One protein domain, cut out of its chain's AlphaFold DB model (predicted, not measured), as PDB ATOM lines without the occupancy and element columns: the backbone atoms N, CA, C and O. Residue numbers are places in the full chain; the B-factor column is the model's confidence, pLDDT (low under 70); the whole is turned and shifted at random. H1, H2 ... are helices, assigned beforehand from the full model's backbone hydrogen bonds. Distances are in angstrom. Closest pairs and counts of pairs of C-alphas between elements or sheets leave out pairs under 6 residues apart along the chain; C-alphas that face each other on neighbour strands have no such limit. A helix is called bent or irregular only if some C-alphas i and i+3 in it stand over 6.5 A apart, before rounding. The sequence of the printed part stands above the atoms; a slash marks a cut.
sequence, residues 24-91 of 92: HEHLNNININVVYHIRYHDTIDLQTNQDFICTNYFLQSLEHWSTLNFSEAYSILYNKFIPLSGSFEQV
ATOM      1  N   HIS A  24     -41.094 -15.815  22.291       87.88
ATOM      2  CA  HIS A  24     -42.419 -15.841  22.920       87.88
ATOM      3  C   HIS A  24     -42.346 -15.820  24.459       87.88
ATOM      4  O   HIS A  24     -43.151 -15.158  25.108       87.88
ATOM      5  N   GLU A  25     -41.354 -16.490  25.056       85.75
ATOM      6  CA  GLU A  25     -41.109 -16.447  26.502       85.75
ATOM      7  C   GLU A  25     -40.612 -15.068  26.940       85.75
ATOM      8  O   GLU A  25     -40.908 -14.625  28.045       85.75
ATOM      9  N   HIS A  26     -39.829 -14.391  26.097       84.75
ATOM     10  CA  HIS A  26     -39.368 -13.030  26.347       84.75
ATOM     11  C   HIS A  26     -40.524 -12.037  26.334       84.75
ATOM     12  O   HIS A  26     -40.699 -11.317  27.312       84.75
ATOM     13  N   LEU A  27     -41.365 -12.074  25.301       86.25
ATOM     14  CA  LEU A  27     -42.530 -11.196  25.182       86.25
ATOM     15  C   LEU A  27     -43.501 -11.352  26.361       86.25
ATOM     16  O   LEU A  27     -43.960 -10.350  26.896       86.25
ATOM     17  N   ASN A  28     -43.740 -12.580  26.830       85.19
ATOM     18  CA  ASN A  28     -44.590 -12.832  28.001       85.19
ATOM     19  C   ASN A  28     -44.005 -12.297  29.322       85.19
ATOM     20  O   ASN A  28     -44.744 -12.111  30.285       85.19
ATOM     21  N   ASN A  29     -42.689 -12.077  29.382       81.94
ATOM     22  CA  ASN A  29     -41.986 -11.587  30.570       81.94
ATOM     23  C   ASN A  29     -41.727 -10.071  30.537       81.94
ATOM     24  O   ASN A  29     -41.321  -9.510  31.556       81.94
ATOM     25  N   ILE A  30     -41.935  -9.402  29.398       83.12
ATOM     26  CA  ILE A  30     -41.817  -7.945  29.301       83.12
ATOM     27  C   ILE A  30     -42.994  -7.310  30.041       83.12
ATOM     28  O   ILE A  30     -44.156  -7.504  29.690       83.12
ATOM     29  N   ASN A  31     -42.688  -6.492  31.047       74.94
ATOM     30  CA  ASN A  31     -43.676  -5.623  31.664       74.94
ATOM     31  C   ASN A  31     -43.767  -4.319  30.861       74.94
ATOM     32  O   ASN A  31     -42.844  -3.509  30.877       74.94
ATOM     33  N   ILE A  32     -44.887  -4.115  30.167       70.25
ATOM     34  CA  ILE A  32     -45.150  -2.893  29.386       70.25
ATOM     35  C   ILE A  32     -45.375  -1.686  30.312       70.25
ATOM     36  O   ILE A  32     -45.238  -0.538  29.892       70.25
ATOM     37  N   ASN A  33     -45.692  -1.919  31.589       66.81
ATOM     38  CA  ASN A  33     -45.903  -0.850  32.547       66.81
ATOM     39  C   ASN A  33     -44.564  -0.248  33.006       66.81
ATOM     40  O   ASN A  33     -43.995  -0.609  34.038       66.81
ATOM     41  N   VAL A  34     -44.089   0.711  32.216       63.84
ATOM     42  CA  VAL A  34     -42.861   1.478  32.450       63.84
ATOM     43  C   VAL A  34     -42.922   2.380  33.688       63.84
ATOM     44  O   VAL A  34     -41.872   2.845  34.120       63.84
ATOM     45  N   VAL A  35     -44.104   2.597  34.282       57.84
ATOM     46  CA  VAL A  35     -44.291   3.441  35.480       57.84
ATOM     47  C   VAL A  35     -43.649   2.806  36.721       57.84
ATOM     48  O   VAL A  35     -43.182   3.516  37.604       57.84
ATOM     49  N   TYR A  36     -43.550   1.471  36.777       49.41
ATOM     50  CA  TYR A  36     -42.893   0.764  37.886       49.41
ATOM     51  C   TYR A  36     -41.366   0.708  37.777       49.41
ATOM     52  O   TYR A  36     -40.697   0.264  38.713       49.41
ATOM     53  N   HIS A  37     -40.789   1.176  36.669       50.31
ATOM     54  CA  HIS A  37     -39.366   1.470  36.627       50.31
ATOM     55  C   HIS A  37     -39.162   2.858  37.221       50.31
ATOM     56  O   HIS A  37     -39.266   3.854  36.512       50.31
ATOM     57  N   ILE A  38     -38.882   2.904  38.527       49.50
ATOM     58  CA  ILE A  38     -38.403   4.112  39.205       49.50
ATOM     59  C   ILE A  38     -37.140   4.562  38.465       49.50
ATOM     60  O   ILE A  38     -36.055   4.015  38.658       49.50
ATOM     61  N   ARG A  39     -37.300   5.526  37.563       57.94
ATOM     62  CA  ARG A  39     -36.202   6.300  37.004       57.94
ATOM     63  C   ARG A  39     -36.066   7.501  37.921       57.94
ATOM     64  O   ARG A  39     -37.059   8.177  38.186       57.94
ATOM     65  N   TYR A  40     -34.866   7.722  38.446       48.25
ATOM     66  CA  TYR A  40     -34.532   8.960  39.137       48.25
ATOM     67  C   TYR A  40     -34.616  10.086  38.104       48.25
ATOM     68  O   TYR A  40     -33.663  10.344  37.379       48.25
ATOM     69  N   HIS A  41     -35.799  10.669  37.954       55.19
ATOM     70  CA  HIS A  41     -35.955  11.948  37.292       55.19
ATOM     71  C   HIS A  41     -35.702  12.994  38.369       55.19
ATOM     72  O   HIS A  41     -36.423  13.023  39.369       55.19
ATOM     73  N   ASP A  42     -34.644  13.783  38.201       52.62
ATOM     74  CA  ASP A  42     -34.335  14.876  39.112       52.62
ATOM     75  C   ASP A  42     -35.573  15.771  39.251       52.62
ATOM     76  O   ASP A  42     -36.230  16.123  38.268       52.62
ATOM     77  N   THR A  43     -35.951  16.068  40.494       50.84
ATOM     78  CA  THR A  43     -37.126  16.880  40.809       50.84
ATOM     79  C   THR A  43     -36.902  18.296  40.290       50.84
ATOM     80  O   THR A  43     -36.191  19.079  40.918       50.84
ATOM     81  N   ILE A  44     -37.492  18.620  39.142       54.62
ATOM     82  CA  ILE A  44     -37.549  19.991  38.637       54.62
ATOM     83  C   ILE A  44     -38.690  20.703  39.369       54.62
ATOM     84  O   ILE A  44     -39.817  20.210  39.404       54.62
ATOM     85  N   ASP A  45     -38.378  21.839  39.989       54.00
ATOM     86  CA  ASP A  45     -39.341  22.674  40.706       54.00
ATOM     87  C   ASP A  45     -40.355  23.280  39.713       54.00
ATOM     88  O   ASP A  45     -40.009  24.076  38.838       54.00
ATOM     89  N   LEU A  46     -41.616  22.849  39.813       51.44
ATOM     90  CA  LEU A  46     -42.694  23.038  38.827       51.44
ATOM     91  C   LEU A  46     -43.301  24.458  38.797       51.44
ATOM     92  O   LEU A  46     -44.406  24.644  38.292       51.44
ATOM     93  N   GLN A  47     -42.617  25.476  39.321       51.16
ATOM     94  CA  GLN A  47     -43.126  26.858  39.325       51.16
ATOM     95  C   GLN A  47     -42.802  27.665  38.057       51.16
ATOM     96  O   GLN A  47     -43.177  28.833  37.962       51.16
ATOM     97  N   THR A  48     -42.126  27.077  37.068       54.47
ATOM     98  CA  THR A  48     -41.709  27.776  35.839       54.47
ATOM     99  C   THR A  48     -42.562  27.400  34.625       54.47
ATOM    100  O   THR A  48     -43.055  26.285  34.514       54.47
ATOM    101  N   ASN A  49     -42.758  28.382  33.740       66.44
ATOM    102  CA  ASN A  49     -43.553  28.360  32.505       66.44
ATOM    103  C   ASN A  49     -43.594  26.981  31.808       66.44
ATOM    104  O   ASN A  49     -42.539  26.419  31.514       66.44
ATOM    105  N   GLN A  50     -44.789  26.456  31.496       61.47
ATOM    106  CA  GLN A  50     -44.961  25.146  30.835       61.47
ATOM    107  C   GLN A  50     -44.131  25.020  29.543       61.47
ATOM    108  O   GLN A  50     -43.544  23.970  29.284       61.47
ATOM    109  N   ASP A  51     -43.985  26.119  28.807       59.53
ATOM    110  CA  ASP A  51     -43.199  26.200  27.573       59.53
ATOM    111  C   ASP A  51     -41.697  25.945  27.804       59.53
ATOM    112  O   ASP A  51     -41.031  25.281  27.004       59.53
ATOM    113  N   PHE A  52     -41.158  26.417  28.935       60.06
ATOM    114  CA  PHE A  52     -39.771  26.171  29.349       60.06
ATOM    115  C   PHE A  52     -39.571  24.715  29.776       60.06
ATOM    116  O   PHE A  52     -38.549  24.103  29.486       60.06
ATOM    117  N   ILE A  53     -40.571  24.136  30.437       64.44
ATOM    118  CA  ILE A  53     -40.534  22.751  30.897       64.44
ATOM    119  C   ILE A  53     -40.509  21.785  29.701       64.44
ATOM    120  O   ILE A  53     -39.662  20.892  29.645       64.44
ATOM    121  N   CYS A  54     -41.391  21.975  28.717       62.03
ATOM    122  CA  CYS A  54     -41.484  21.099  27.547       62.03
ATOM    123  C   CYS A  54     -40.229  21.145  26.661       62.03
ATOM    124  O   CYS A  54     -39.717  20.096  26.265       62.03
ATOM    125  N   THR A  55     -39.700  22.340  26.393       69.31
ATOM    126  CA  THR A  55     -38.462  22.512  25.610       69.31
ATOM    127  C   THR A  55     -37.248  21.918  26.312       69.31
ATOM    128  O   THR A  55     -36.475  21.182  25.699       69.31
ATOM    129  N   ASN A  56     -37.122  22.157  27.619       72.25
ATOM    130  CA  ASN A  56     -36.019  21.639  28.417       72.25
ATOM    131  C   ASN A  56     -36.060  20.105  28.518       72.25
ATOM    132  O   ASN A  56     -35.039  19.453  28.310       72.25
ATOM    133  N   TYR A  57     -37.231  19.493  28.734       78.56
ATOM    134  CA  TYR A  57     -37.340  18.028  28.759       78.56
ATOM    135  C   TYR A  57     -37.039  17.377  27.409       78.56
ATOM    136  O   TYR A  57     -36.434  16.302  27.372       78.56
ATOM    137  N   PHE A  58     -37.446  18.001  26.303       83.81
ATOM    138  CA  PHE A  58     -37.134  17.498  24.968       83.81
ATOM    139  C   PHE A  58     -35.627  17.541  24.695       83.81
ATOM    140  O   PHE A  58     -35.052  16.522  24.306       83.81
ATOM    141  N   LEU A  59     -34.973  18.674  24.979       84.81
ATOM    142  CA  LEU A  59     -33.523  18.824  24.844       84.81
ATOM    143  C   LEU A  59     -32.764  17.820  25.721       84.81
ATOM    144  O   LEU A  59     -31.944  17.059  25.211       84.81
ATOM    145  N   GLN A  60     -33.097  17.743  27.012       83.44
ATOM    146  CA  GLN A  60     -32.476  16.791  27.938       83.44
ATOM    147  C   GLN A  60     -32.641  15.345  27.465       83.44
ATOM    148  O   GLN A  60     -31.720  14.539  27.580       83.44
ATOM    149  N   SER A  61     -33.803  15.004  26.904       86.00
ATOM    150  CA  SER A  61     -34.043  13.669  26.359       86.00
ATOM    151  C   SER A  61     -33.168  13.395  25.135       86.00
ATOM    152  O   SER A  61     -32.583  12.315  25.051       86.00
ATOM    153  N   LEU A  62     -33.044  14.352  24.207       89.94
ATOM    154  CA  LEU A  62     -32.173  14.228  23.032       89.94
ATOM    155  C   LEU A  62     -30.705  14.031  23.428       89.94
ATOM    156  O   LEU A  62     -30.034  13.140  22.896       89.94
ATOM    157  N   GLU A  63     -30.221  14.831  24.376       89.44
ATOM    158  CA  GLU A  63     -28.858  14.743  24.897       89.44
ATOM    159  C   GLU A  63     -28.630  13.411  25.611       89.44
ATOM    160  O   GLU A  63     -27.685  12.688  25.289       89.44
ATOM    161  N   HIS A  64     -29.536  13.017  26.509       88.50
ATOM    162  CA  HIS A  64     -29.441  11.751  27.228       88.50
ATOM    163  C   HIS A  64     -29.371  10.560  26.268       88.50
ATOM    164  O   HIS A  64     -28.480   9.716  26.382       88.50
ATOM    165  N   TRP A  65     -30.247  10.510  25.264       91.38
ATOM    166  CA  TRP A  65     -30.229   9.444  24.268       91.38
ATOM    167  C   TRP A  65     -28.972   9.453  23.397       91.38
ATOM    168  O   TRP A  65     -28.536   8.377  22.992       91.38
ATOM    169  N   SER A  66     -28.333  10.605  23.166       90.06
ATOM    170  CA  SER A  66     -27.053  10.656  22.443       90.06
ATOM    171  C   SER A  66     -25.916   9.947  23.187       90.06
ATOM    172  O   SER A  66     -25.012   9.406  22.556       90.06
ATOM    173  N   THR A  67     -26.001   9.858  24.519       90.19
ATOM    174  CA  THR A  67     -25.044   9.094  25.337       90.19
ATOM    175  C   THR A  67     -25.303   7.585  25.322       90.19
ATOM    176  O   THR A  67     -24.394   6.805  25.607       90.19
ATOM    177  N   LEU A  68     -26.531   7.162  24.999       92.81
ATOM    178  CA  LEU A  68     -26.956   5.757  25.018       92.81
ATOM    179  C   LEU A  68     -27.000   5.119  23.623       92.81
ATOM    180  O   LEU A  68     -26.890   3.898  23.505       92.81
ATOM    181  N   ASN A  69     -27.199   5.916  22.570       93.94
ATOM    182  CA  ASN A  69     -27.440   5.451  21.209       93.94
ATOM    183  C   ASN A  69     -26.397   6.006  20.227       93.94
ATOM    184  O   ASN A  69     -26.478   7.150  19.789       93.94
ATOM    185  N   PHE A  70     -25.462   5.143  19.824       92.94
ATOM    186  CA  PHE A  70     -24.366   5.472  18.901       92.94
ATOM    187  C   PHE A  70     -24.655   5.114  17.436       92.94
ATOM    188  O   PHE A  70     -23.732   4.993  16.632       92.94
ATOM    189  N   SER A  71     -25.917   4.872  17.076       96.81
ATOM    190  CA  SER A  71     -26.267   4.585  15.682       96.81
ATOM    191  C   SER A  71     -26.173   5.841  14.814       96.81
ATOM    192  O   SER A  71     -26.606   6.920  15.216       96.81
ATOM    193  N   GLU A  72     -25.681   5.688  13.583       96.56
ATOM    194  CA  GLU A  72     -25.612   6.780  12.599       96.56
ATOM    195  C   GLU A  72     -26.989   7.414  12.353       96.56
ATOM    196  O   GLU A  72     -27.125   8.637  12.309       96.56
ATOM    197  N   ALA A  73     -28.034   6.585  12.276       96.38
ATOM    198  CA  ALA A  73     -29.410   7.047  12.132       96.38
ATOM    199  C   ALA A  73     -29.827   7.992  13.272       96.38
ATOM    200  O   ALA A  73     -30.468   9.014  13.020       96.38
ATOM    201  N   TYR A  74     -29.436   7.686  14.515       95.88
ATOM    202  CA  TYR A  74     -29.701   8.570  15.646       95.88
ATOM    203  C   TYR A  74     -28.861   9.848  15.578       95.88
ATOM    204  O   TYR A  74     -29.392  10.923  15.829       95.88
ATOM    205  N   SER A  75     -27.590   9.776  15.177       95.31
ATOM    206  CA  SER A  75     -26.754  10.972  15.002       95.31
ATOM    207  C   SER A  75     -27.334  11.943  13.965       95.31
ATOM    208  O   SER A  75     -27.358  13.152  14.196       95.31
ATOM    209  N   ILE A  76     -27.860  11.430  12.848       95.94
ATOM    210  CA  ILE A  76     -28.554  12.240  11.833       95.94
ATOM    211  C   ILE A  76     -29.803  12.896  12.431       95.94
ATOM    212  O   ILE A  76     -30.029  14.091  12.237       95.94
ATOM    213  N   LEU A  77     -30.604  12.125  13.172       94.44
ATOM    214  CA  LEU A  77     -31.799  12.622  13.851       94.44
ATOM    215  C   LEU A  77     -31.446  13.734  14.845       94.44
ATOM    216  O   LEU A  77     -32.029  14.813  14.790       94.44
ATOM    217  N   TYR A  78     -30.460  13.497  15.708       93.44
ATOM    218  CA  TYR A  78     -29.994  14.447  16.711       93.44
ATOM    219  C   TYR A  78     -29.574  15.774  16.075       93.44
ATOM    220  O   TYR A  78     -30.092  16.826  16.442       93.44
ATOM    221  N   ASN A  79     -28.717  15.726  15.050       93.25
ATOM    222  CA  ASN A  79     -28.243  16.926  14.356       93.25
ATOM    223  C   ASN A  79     -29.374  17.709  13.673       93.25
ATOM    224  O   ASN A  79     -29.279  18.925  13.525       93.25
ATOM    225  N   LYS A  80     -30.450  17.027  13.264       92.00
ATOM    226  CA  LYS A  80     -31.631  17.668  12.679       92.00
ATOM    227  C   LYS A  80     -32.493  18.377  13.726       92.00
ATOM    228  O   LYS A  80     -33.062  19.420  13.417       92.00
ATOM    229  N   PHE A  81     -32.621  17.811  14.926       90.00
ATOM    230  CA  PHE A  81     -33.539  18.315  15.953       90.00
ATOM    231  C   PHE A  81     -32.890  19.248  16.978       90.00
ATOM    232  O   PHE A  81     -33.591  20.094  17.522       90.00
ATOM    233  N   ILE A  82     -31.576  19.168  17.199       89.25
ATOM    234  CA  ILE A  82     -30.875  20.040  18.153       89.25
ATOM    235  C   ILE A  82     -31.031  21.551  17.870       89.25
ATOM    236  O   ILE A  82     -31.127  22.318  18.823       89.25
ATOM    237  N   PRO A  83     -31.140  22.043  16.617       87.75
ATOM    238  CA  PRO A  83     -31.380  23.470  16.386       87.75
ATOM    239  C   PRO A  83     -32.825  23.891  16.693       87.75
ATOM    240  O   PRO A  83     -33.087  25.079  16.847       87.75
ATOM    241  N   LEU A  84     -33.757  22.930  16.748       84.12
ATOM    242  CA  LEU A  84     -35.192  23.142  16.971       84.12
ATOM    243  C   LEU A  84     -35.590  22.971  18.441       84.12
ATOM    244  O   LEU A  84     -36.716  23.269  18.819       84.12
ATOM    245  N   SER A  85     -34.687  22.482  19.291       80.44
ATOM    246  CA  SER A  85     -34.981  22.229  20.704       80.44
ATOM    247  C   SER A  85     -34.958  23.492  21.576       80.44
ATOM    248  O   SER A  85     -35.115  23.391  22.789       80.44
ATOM    249  N   GLY A  86     -34.721  24.669  20.985       71.12
ATOM    250  CA  GLY A  86     -34.546  25.935  21.699       71.12
ATOM    251  C   GLY A  86     -35.831  26.722  21.982       71.12
ATOM    252  O   GLY A  86     -35.790  27.628  22.812       71.12
ATOM    253  N   SER A  87     -36.959  26.417  21.328       70.12
ATOM    254  CA  SER A  87     -38.235  27.099  21.595       70.12
ATOM    255  C   SER A  87     -39.442  26.162  21.539       70.12
ATOM    256  O   SER A  87     -39.449  25.154  20.836       70.12
ATOM    257  N   PHE A  88     -40.478  26.488  22.315       64.50
ATOM    258  CA  PHE A  88     -41.664  25.639  22.467       64.50
ATOM    259  C   PHE A  88     -42.450  25.533  21.165       64.50
ATOM    260  O   PHE A  88     -42.815  24.438  20.765       64.50
ATOM    261  N   GLU A  89     -42.588  26.646  20.450       67.38
ATOM    262  CA  GLU A  89     -43.240  26.746  19.136       67.38
ATOM    263  C   GLU A  89     -42.566  25.895  18.043       67.38
ATOM    264  O   GLU A  89     -43.145  25.670  16.985       67.38
ATOM    265  N   GLN A  90     -41.319  25.462  18.257       68.94
ATOM    266  CA  GLN A  90     -40.602  24.561  17.349       68.94
ATOM    267  C   GLN A  90     -40.747  23.086  17.745       68.94
ATOM    268  O   GLN A  90     -40.587  22.206  16.897       68.94
ATOM    269  N   VAL A  91     -41.018  22.818  19.026       69.00
ATOM    270  CA  VAL A  91     -41.144  21.472  19.601       69.00
ATOM    271  C   VAL A  91     -42.606  20.992  19.614       69.00
ATOM    272  O   VAL A  91     -42.835  19.785  19.506       69.00
TER     273      VAL A  91
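This is residues 24 to 91 of the 92 residues of a protein of Rotaria sp. Silwood1 (UniProt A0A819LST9). A helical hairpin of H2 and H3, with the short H4 packed on the first part of H2 near the hairpin's open end, makes the body, and from it a long arm sticks out: residues 24 to 43, with H1 at the far tip. The arm makes much of the length, and the 20 residues 30 to 49, with no named element, lead from H1 to the start of H2. The printed part has 68 residues with four named helices, H1, H2, H3 and H4 along the chain, and no named strand; the class is all helix. The whole is loose, with a radius of gyration of the C-alphas of 15.7 A, and only just flat, spanning 44 by 34 by 19 A.

H1, residues 24 to 29, stands free and touches no helix. H2, residues 50 to 68, is apart from H1. H3, residues 72 to 84, touches H2, which meets it with residues 59 to 66 alone; the closest C-alphas, those of Leu 62 and Tyr 78, are 6.7 A apart. H2 and H3 form a hairpin, at a shallow tilt of 23 degrees, opposite ways. H4, residues 88 to 91, touches H2 at its residues 51 to 58 alone, with the closest C-alphas, those of Asp 51 and Phe 88, 5.4 A apart. H3 and H4 are close but not clearly touching; their closest C-alphas, those of Leu 84 and Gln 90, are 5.6 A apart. H1 is apart from H3 and from H4. In H1 and H2 every O i to N i+4 pair is within hydrogen-bond range, in H3 7 of 9 are, and H4 is too short for such a pair.

H1 begins at C-alpha 24, at (-42.419, -15.841, 22.920), and has 6 residues. H2, the longest helix with 19 residues, measures 27.1 A from its first C-alpha, at (-44.961, 25.146, 30.835), to its last. H3 measures 19.5 A and is irregular, but only just: C-alphas 80 and 83 are 6.9 A apart. H4, four residues, ends at C-alpha 91, at (-41.144, 21.472, 19.601).

The two C-alphas farthest apart, those of His 24 and Gln 47, are 45.7 A apart. Without the stretches that stand free, residues 24 to 43 and 67 to 73, the body spans 34 by 20 by 8 A. The link from H1 to H2 is long; those from H2 to H3 and from H3 to H4 are tight. The printed part has no cut. The mean pLDDT of the printed part is 75.8, and residues 33 to 55 and 88 to 91 are under 70.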